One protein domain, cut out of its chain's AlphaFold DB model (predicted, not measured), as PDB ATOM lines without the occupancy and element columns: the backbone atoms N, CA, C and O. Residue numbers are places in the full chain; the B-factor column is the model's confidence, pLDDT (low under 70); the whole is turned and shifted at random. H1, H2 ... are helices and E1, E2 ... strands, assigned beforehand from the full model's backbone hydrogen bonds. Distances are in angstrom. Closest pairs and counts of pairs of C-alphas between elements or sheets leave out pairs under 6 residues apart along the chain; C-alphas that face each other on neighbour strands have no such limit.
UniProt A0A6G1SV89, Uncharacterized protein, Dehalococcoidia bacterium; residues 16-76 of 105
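AT A GLANCE: This is residues 16 to 76 of the 105 residues of an uncharacterized protein of Dehalococcoidia bacterium (UniProt A0A6G1SV89). With little regular structure, one short helix, H1, and two small antiparallel hairpins, E1-E2 and E3-E4, gather into a compact, rounded body, while the unnamed residues 16 to 33 loop round one side. Residues 74 to 75 fold back to pair with 34 to 35 of E1. The 61 printed residues, 24 in named elements, are mixed in class, ordered E1, E2, H1, E3, E4; the radius of gyration of the C-alphas is 10.8 A, the spans 28 by 25 by 20 A.

IN THESE COORDINATES: Find C-alpha 34 at (130.043, 151.809, 83.895), where E1, residues 34 to 36, begins. E2 is 41 to 43; H1, 45 to 54, runs 14.2 A; E3 is 59 to 62; E4, 65 to 68, ends at (131.513, 159.789, 71.878).

HOW THE PARTS SIT: In hairpin E1-E2 find N 34 and O 43 at 3.0 A; in hairpin E3-E4, N 60 and O 67 at 2.8 A. The closest C-alphas of E1 and H1, Trp 34 and Glu 48, are 7.1 A apart; those of H1 and E3, Ala 51 and Trp 60, 6.6 A. H1 and E4 are apart. In H1 every O i to N i+4 pair is within hydrogen-bond range.

THE WHOLE: C-alphas 18 and 38, the farthest apart, are 28.5 A apart. The printed part has no cut; the four links between named elements are tight. Residues 16 to 25 have pLDDT under 70.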
ATOM      1  N   VAL A  16     145.148 157.777  81.777       67.62
ATOM      2  CA  VAL A  16     145.274 159.127  82.312       67.62
ATOM      3  C   VAL A  16     146.581 159.705  81.791       67.62
ATOM      4  O   VAL A  16     147.640 159.079  81.934       67.62
ATOM      5  N   PHE A  17     146.495 160.844  81.110       64.38
ATOM      6  CA  PHE A  17     147.661 161.584  80.623       64.38
ATOM      7  C   PHE A  17     148.026 162.682  81.629       64.38
ATOM      8  O   PHE A  17     147.211 163.028  82.475       64.38
ATOM      9  N   ALA A  18     149.247 163.213  81.537       55.72
ATOM     10  CA  ALA A  18     149.841 164.180  82.473       55.72
ATOM     11  C   ALA A  18     148.945 165.373  82.862       55.72
ATOM     12  O   ALA A  18     149.135 165.963  83.922       55.72
ATOM     13  N   ASP A  19     147.988 165.717  81.999       55.59
ATOM     14  CA  ASP A  19     147.108 166.879  82.121       55.59
ATOM     15  C   ASP A  19     145.727 166.556  82.737       55.59
ATOM     16  O   ASP A  19     144.895 167.451  82.881       55.59
ATOM     17  N   ASP A  20     145.455 165.298  83.099       52.62
ATOM     18  CA  ASP A  20     144.221 164.913  83.786       52.62
ATOM     19  C   ASP A  20     144.413 165.030  85.311       52.62
ATOM     20  O   ASP A  20     144.941 164.127  85.958       52.62
ATOM     21  N   ASP A  21     143.903 166.112  85.910       52.88
ATOM     22  CA  ASP A  21     143.917 166.429  87.360       52.88
ATOM     23  C   ASP A  21     143.318 165.341  88.290       52.88
ATOM     24  O   ASP A  21     143.229 165.523  89.507       52.88
ATOM     25  N   CYS A  22     142.846 164.219  87.746       52.50
ATOM     26  CA  CYS A  22     142.063 163.229  88.474       52.50
ATOM     27  C   CYS A  22     142.838 161.970  88.893       52.50
ATOM     28  O   CYS A  22     142.430 161.348  89.876       52.50
ATOM     29  N   CYS A  23     143.952 161.602  88.237       53.25
ATOM     30  CA  CYS A  23     144.796 160.469  88.652       53.25
ATOM     31  C   CYS A  23     146.274 160.653  88.251       53.25
ATOM     32  O   CYS A  23     146.611 161.429  87.366       53.25
ATOM     33  N   THR A  24     147.177 159.891  88.874       56.12
ATOM     34  CA  THR A  24     148.578 159.784  88.430       56.12
ATOM     35  C   THR A  24     148.650 159.187  87.019       56.12
ATOM     36  O   THR A  24     147.903 158.256  86.720       56.12
ATOM     37  N   GLU A  25     149.553 159.696  86.173       67.69
ATOM     38  CA  GLU A  25     149.796 159.182  84.817       67.69
ATOM     39  C   GLU A  25     149.842 157.649  84.771       67.69
ATOM     40  O   GLU A  25     150.593 157.012  85.517       67.69
ATOM     41  N   GLY A  26     149.072 157.051  83.859       72.94
ATOM     42  CA  GLY A  26     149.028 155.600  83.700       72.94
ATOM     43  C   GLY A  26     147.620 155.018  83.559       72.94
ATOM     44  O   GLY A  26     146.656 155.740  83.292       72.94
ATOM     45  N   PRO A  27     147.495 153.681  83.644       75.25
ATOM     46  CA  PRO A  27     146.198 153.022  83.660       75.25
ATOM     47  C   PRO A  27     145.478 153.294  84.983       75.25
ATOM     48  O   PRO A  27     146.059 153.135  86.058       75.25
ATOM     49  N   CYS A  28     144.197 153.649  84.907       83.62
ATOM     50  CA  CYS A  28     143.340 153.677  86.086       83.62
ATOM     51  C   CYS A  28     143.231 152.261  86.680       83.62
ATOM     52  O   CYS A  28     143.044 151.285  85.954       83.62
ATOM     53  N   THR A  29     143.362 152.148  88.003       84.75
ATOM     54  CA  THR A  29     143.306 150.864  88.727       84.75
ATOM     55  C   THR A  29     142.027 150.697  89.543       84.75
ATOM     56  O   THR A  29     141.908 149.737  90.297       84.75
ATOM     57  N   ASP A  30     141.053 151.589  89.366       86.69
ATOM     58  CA  ASP A  30     139.756 151.480  90.024       86.69
ATOM     59  C   ASP A  30     138.858 150.449  89.337       86.69
ATOM     60  O   ASP A  30     138.967 150.175  88.134       86.69
ATOM     61  N   VAL A  31     137.911 149.914  90.107       89.50
ATOM     62  CA  VAL A  31     136.836 149.069  89.585       89.50
ATOM     63  C   VAL A  31     135.905 149.921  88.718       89.50
ATOM     64  O   VAL A  31     135.542 151.046  89.064       89.50
ATOM     65  N   ALA A  32     135.536 149.392  87.557       90.12
ATOM     66  CA  ALA A  32     134.571 150.015  86.676       90.12
ATOM     67  C   ALA A  32     133.156 149.885  87.245       90.12
ATOM     68  O   ALA A  32     132.727 148.805  87.644       90.12
ATOM     69  N   GLU A  33     132.416 150.985  87.194       92.06
ATOM     70  CA  GLU A  33     130.991 151.046  87.531       92.06
ATOM     71  C   GLU A  33     130.121 151.245  86.291       92.06
ATOM     72  O   GLU A  33     128.902 151.144  86.374       92.06
ATOM     73  N   TRP A  34     130.735 151.525  85.141       92.06
ATOM     74  CA  TRP A  34     130.043 151.809  83.895       92.06
ATOM     75  C   TRP A  34     130.652 151.024  82.741       92.06
ATOM     76  O   TRP A  34     131.868 150.822  82.693       92.06
ATOM     77  N   ILE A  35     129.811 150.611  81.796       91.12
ATOM     78  CA  ILE A  35     130.180 149.887  80.584       91.12
ATOM     79  C   ILE A  35     129.523 150.522  79.361       91.12
ATOM     80  O   ILE A  35     128.358 150.900  79.397       91.12
ATOM     81  N   HIS A  36     130.259 150.604  78.261       90.12
ATOM     82  CA  HIS A  36     129.693 150.859  76.944       90.12
ATOM     83  C   HIS A  36     129.500 149.495  76.254       90.12
ATOM     84  O   HIS A  36     130.490 148.909  75.811       90.12
ATOM     85  N   PRO A  37     128.281 148.924  76.208       84.94
ATOM     86  CA  PRO A  37     128.056 147.523  75.862       84.94
ATOM     87  C   PRO A  37     128.435 147.206  74.411       84.94
ATOM     88  O   PRO A  37     128.883 146.098  74.131       84.94
ATOM     89  N   GLU A  38     128.340 148.182  73.503       85.00
ATOM     90  CA  GLU A  38     128.727 148.015  72.099       85.00
ATOM     91  C   GLU A  38     130.235 147.773  71.929       85.00
ATOM     92  O   GLU A  38     130.648 146.944  71.120       85.00
ATOM     93  N   THR A  39     131.070 148.473  72.703       85.62
ATOM     94  CA  THR A  39     132.539 148.392  72.579       85.62
ATOM     95  C   THR A  39     133.189 147.569  73.684       85.62
ATOM     96  O   THR A  39     134.366 147.224  73.595       85.62
ATOM     97  N   GLY A  40     132.453 147.276  74.755       87.38
ATOM     98  CA  GLY A  40     132.981 146.658  75.960       87.38
ATOM     99  C   GLY A  40     133.959 147.548  76.731       87.38
ATOM    100  O   GLY A  40     134.688 147.018  77.568       87.38
ATOM    101  N   LEU A  41     133.998 148.861  76.492       89.38
ATOM    102  CA  LEU A  41     134.810 149.790  77.288       89.38
ATOM    103  C   LEU A  41     134.178 150.009  78.660       89.38
ATOM    104  O   LEU A  41     132.969 149.856  78.817       89.38
ATOM    105  N   ALA A  42     134.993 150.335  79.659       91.19
ATOM    106  CA  ALA A  42     134.539 150.438  81.039       91.19
ATOM    107  C   ALA A  42     135.184 151.626  81.757       91.19
ATOM    108  O   ALA A  42     136.358 151.913  81.525       91.19
ATOM    109  N   LEU A  43     134.433 152.295  82.631       90.44
ATOM    110  CA  LEU A  43     134.891 153.450  83.408       90.44
ATOM    111  C   LEU A  43     134.502 153.292  84.880       90.44
ATOM    112  O   LEU A  43     133.421 152.789  85.194       90.44
ATOM    113  N   CYS A  44     135.372 153.727  85.793       90.25
ATOM    114  CA  CYS A  44     134.986 153.942  87.190       90.25
ATOM    115  C   CYS A  44     134.059 155.164  87.305       90.25
ATOM    116  O   CYS A  44     133.944 155.954  86.361       90.25
ATOM    117  N   ALA A  45     133.410 155.345  88.460       89.25
ATOM    118  CA  ALA A  45     132.484 156.461  88.667       89.25
ATOM    119  C   ALA A  45     133.122 157.836  88.401       89.25
ATOM    120  O   ALA A  45     132.485 158.707  87.810       89.25
ATOM    121  N   LEU A  46     134.386 158.021  88.793       88.19
ATOM    122  CA  LEU A  46     135.105 159.280  88.594       88.19
ATOM    123  C   LEU A  46     135.294 159.601  87.106       88.19
ATOM    124  O   LEU A  46     134.960 160.697  86.659       88.19
ATOM    125  N   HIS A  47     135.799 158.645  86.328       89.00
ATOM    126  CA  HIS A  47     136.069 158.874  84.911       89.00
ATOM    127  C   HIS A  47     134.802 158.945  84.065       89.00
ATOM    128  O   HIS A  47     134.781 159.694  83.093       89.00
ATOM    129  N   GLU A  48     133.734 158.239  84.442       89.50
ATOM    130  CA  GLU A  48     132.428 158.449  83.815       89.50
ATOM    131  C   GLU A  48     131.912 159.868  84.087       89.50
ATOM    132  O   GLU A  48     131.495 160.553  83.154       89.50
ATOM    133  N   SER A  49     132.029 160.355  85.326       88.06
ATOM    134  CA  SER A  49     131.613 161.716  85.678       88.06
ATOM    135  C   SER A  49     132.418 162.778  84.920       88.06
ATOM    136  O   SER A  49     131.842 163.740  84.404       88.06
ATOM    137  N   ASN A  50     133.733 162.583  84.782       85.81
ATOM    138  CA  ASN A  50     134.594 163.462  83.989       85.81
ATOM    139  C   ASN A  50     134.226 163.420  82.503       85.81
ATOM    140  O   ASN A  50     134.044 164.474  81.893       85.81
ATOM    141  N   ALA A  51     134.034 162.230  81.933       85.38
ATOM    142  CA  ALA A  51     133.608 162.080  80.547       85.38
ATOM    143  C   ALA A  51     132.243 162.746  80.302       85.38
ATOM    144  O   ALA A  51     132.051 163.417  79.294       85.38
ATOM    145  N   ARG A  52     131.315 162.675  81.261       85.25
ATOM    146  CA  ARG A  52     130.023 163.375  81.190       85.25
ATOM    147  C   ARG A  52     130.154 164.888  81.255       85.25
ATOM    148  O   ARG A  52     129.391 165.595  80.604       85.25
ATOM    149  N   ARG A  53     131.092 165.384  82.058       84.94
ATOM    150  CA  ARG A  53     131.295 166.815  82.284       84.94
ATOM    151  C   ARG A  53     132.074 167.496  81.160       84.94
ATOM    152  O   ARG A  53     131.790 168.651  80.857       84.94
ATOM    153  N   TYR A  54     133.055 166.807  80.586       81.94
ATOM    154  CA  TYR A  54     134.029 167.386  79.653       81.94
ATOM    155  C   TYR A  54     134.001 166.746  78.262       81.94
ATOM    156  O   TYR A  54     134.522 167.330  77.318       81.94
ATOM    157  N   GLY A  55     133.406 165.560  78.131       78.44
ATOM    158  CA  GLY A  55     133.343 164.792  76.891       78.44
ATOM    159  C   GLY A  55     132.135 165.100  76.002       78.44
ATOM    160  O   GLY A  55     131.996 164.475  74.954       78.44
ATOM    161  N   ASP A  56     131.251 166.027  76.389       78.81
ATOM    162  CA  ASP A  56     130.074 166.364  75.579       78.81
ATOM    163  C   ASP A  56     130.490 167.009  74.248       78.81
ATOM    164  O   ASP A  56     131.191 168.021  74.208       78.81
ATOM    165  N   GLY A  57     130.074 166.390  73.143       70.31
ATOM    166  CA  GLY A  57     130.414 166.838  71.793       70.31
ATOM    167  C   GLY A  57     131.863 166.582  71.360       70.31
ATOM    168  O   GLY A  57     132.245 167.030  70.278       70.31
ATOM    169  N   VAL A  58     132.663 165.857  72.151       77.38
ATOM    170  CA  VAL A  58     134.034 165.463  71.790       77.38
ATOM    171  C   VAL A  58     134.241 163.956  71.922       77.38
ATOM    172  O   VAL A  58     133.498 163.244  72.595       77.38
ATOM    173  N   GLU A  59     135.270 163.448  71.248       79.62
ATOM    174  CA  GLU A  59     135.690 162.060  71.401       79.62
ATOM    175  C   GLU A  59     136.518 161.891  72.684       79.62
ATOM    176  O   GLU A  59     137.589 162.483  72.824       79.62
ATOM    177  N   TRP A  60     136.042 161.047  73.598       82.69
ATOM    178  CA  TRP A  60     136.699 160.696  74.852       82.69
ATOM    179  C   TRP A  60     137.578 159.453  74.679       82.69
ATOM    180  O   TRP A  60     137.144 158.449  74.113       82.69
ATOM    181  N   LEU A  61     138.823 159.498  75.155       81.31
ATOM    182  CA  LEU A  61     139.776 158.397  75.008       81.31
ATOM    183  C   LEU A  61     139.698 157.448  76.210       81.31
ATOM    184  O   LEU A  61     140.093 157.816  77.311       81.31
ATOM    185  N   VAL A  62     139.256 156.210  75.983       83.44
ATOM    186  CA  VAL A  62     139.274 155.112  76.964       83.44
ATOM    187  C   VAL A  62     140.226 154.030  76.455       83.44
ATOM    188  O   VAL A  62     139.992 153.397  75.424       83.44
ATOM    189  N   GLY A  63     141.340 153.825  77.154       78.75
ATOM    190  CA  GLY A  63     142.425 152.963  76.695       78.75
ATOM    191  C   GLY A  63     143.010 153.488  75.374       78.75
ATOM    192  O   GLY A  63     143.452 154.635  75.326       78.75
ATOM    193  N   PRO A  64     143.056 152.677  74.301       78.31
ATOM    194  CA  PRO A  64     143.437 153.128  72.963       78.31
ATOM    195  C   PRO A  64     142.249 153.615  72.110       78.31
ATOM    196  O   PRO A  64     142.456 154.003  70.961       78.31
ATOM    197  N   THR A  65     141.014 153.556  72.620       82.50
ATOM    198  CA  THR A  65     139.796 153.744  71.824       82.50
ATOM    199  C   THR A  65     139.123 155.069  72.140       82.50
ATOM    200  O   THR A  65     138.862 155.392  73.296       82.50
ATOM    201  N   LYS A  66     138.800 155.825  71.091       83.12
ATOM    202  CA  LYS A  66     137.985 157.033  71.180       83.12
ATOM    203  C   LYS A  66     136.500 156.693  71.080       83.12
ATOM    204  O   LYS A  66     136.118 155.910  70.215       83.12
ATOM    205  N   VAL A  67     135.680 157.281  71.946       80.12
ATOM    206  CA  VAL A  67     134.222 157.112  71.962       80.12
ATOM    207  C   VAL A  67     133.516 158.433  72.219       80.12
ATOM    208  O   VAL A  67     134.003 159.267  72.976       80.12
ATOM    209  N   SER A  68     132.352 158.624  71.607       78.94
ATOM    210  CA  SER A  68     131.513 159.789  71.878       78.94
ATOM    211  C   SER A  68     130.826 159.646  73.234       78.94
ATOM    212  O   SER A  68     130.286 158.589  73.558       78.94
ATOM    213  N   PHE A  69     130.796 160.723  74.010       78.44
ATOM    214  CA  PHE A  69     130.045 160.801  75.260       78.44
ATOM    215  C   PHE A  69     128.839 161.745  75.074       78.44
ATOM    216  O   PHE A  69     128.961 162.696  74.299       78.44
ATOM    217  N   PRO A  70     127.661 161.522  75.706       70.88
ATOM    218  CA  PRO A  70     127.293 160.490  76.692       70.88
ATOM    219  C   PRO A  70     126.582 159.233  76.155       70.88
ATOM    220  O   PRO A  70     125.940 158.525  76.930       70.88
ATOM    221  N   ALA A  71     126.629 158.946  74.854       76.31
ATOM    222  CA  ALA A  71     125.807 157.880  74.280       76.31
ATOM    223  C   ALA A  71     126.220 156.469  74.747       76.31
ATOM    224  O   ALA A  71     127.399 156.133  74.760       76.31
ATOM    225  N   GLY A  72     125.230 155.639  75.097       81.81
ATOM    226  CA  GLY A  72     125.390 154.185  75.210       81.81
ATOM    227  C   GLY A  72     126.019 153.644  76.497       81.81
ATOM    228  O   GLY A  72     126.320 152.463  76.534       81.81
ATOM    229  N   TRP A  73     126.250 154.446  77.540       88.50
ATOM    230  CA  TRP A  73     126.848 153.943  78.788       88.50
ATOM    231  C   TRP A  73     125.800 153.412  79.770       88.50
ATOM    232  O   TRP A  73     124.815 154.084  80.072       88.50
ATOM    233  N   GLU A  74     126.056 152.226  80.313       91.75
ATOM    234  CA  GLU A  74     125.211 151.527  81.280       91.75
ATOM    235  C   GLU A  74     125.962 151.326  82.594       91.75
ATOM    236  O   GLU A  74     127.174 151.108  82.601       91.75
ATOM    237  N   ARG A  75     125.246 151.397  83.718       90.81
ATOM    238  CA  ARG A  75     125.825 151.118  85.034       90.81
ATOM    239  C   ARG A  75     125.942 149.604  85.217       90.81
ATOM    240  O   ARG A  75     124.988 148.880  84.955       90.81
ATOM    241  N   LEU A  76     127.105 149.139  85.656       86.56
ATOM    242  CA  LEU A  76     127.335 147.747  86.026       86.56
ATOM    243  C   LEU A  76     126.713 147.467  87.399       86.56
ATOM    244  O   LEU A  76     126.831 148.285  88.315       86.56
TER     245      LEU A  76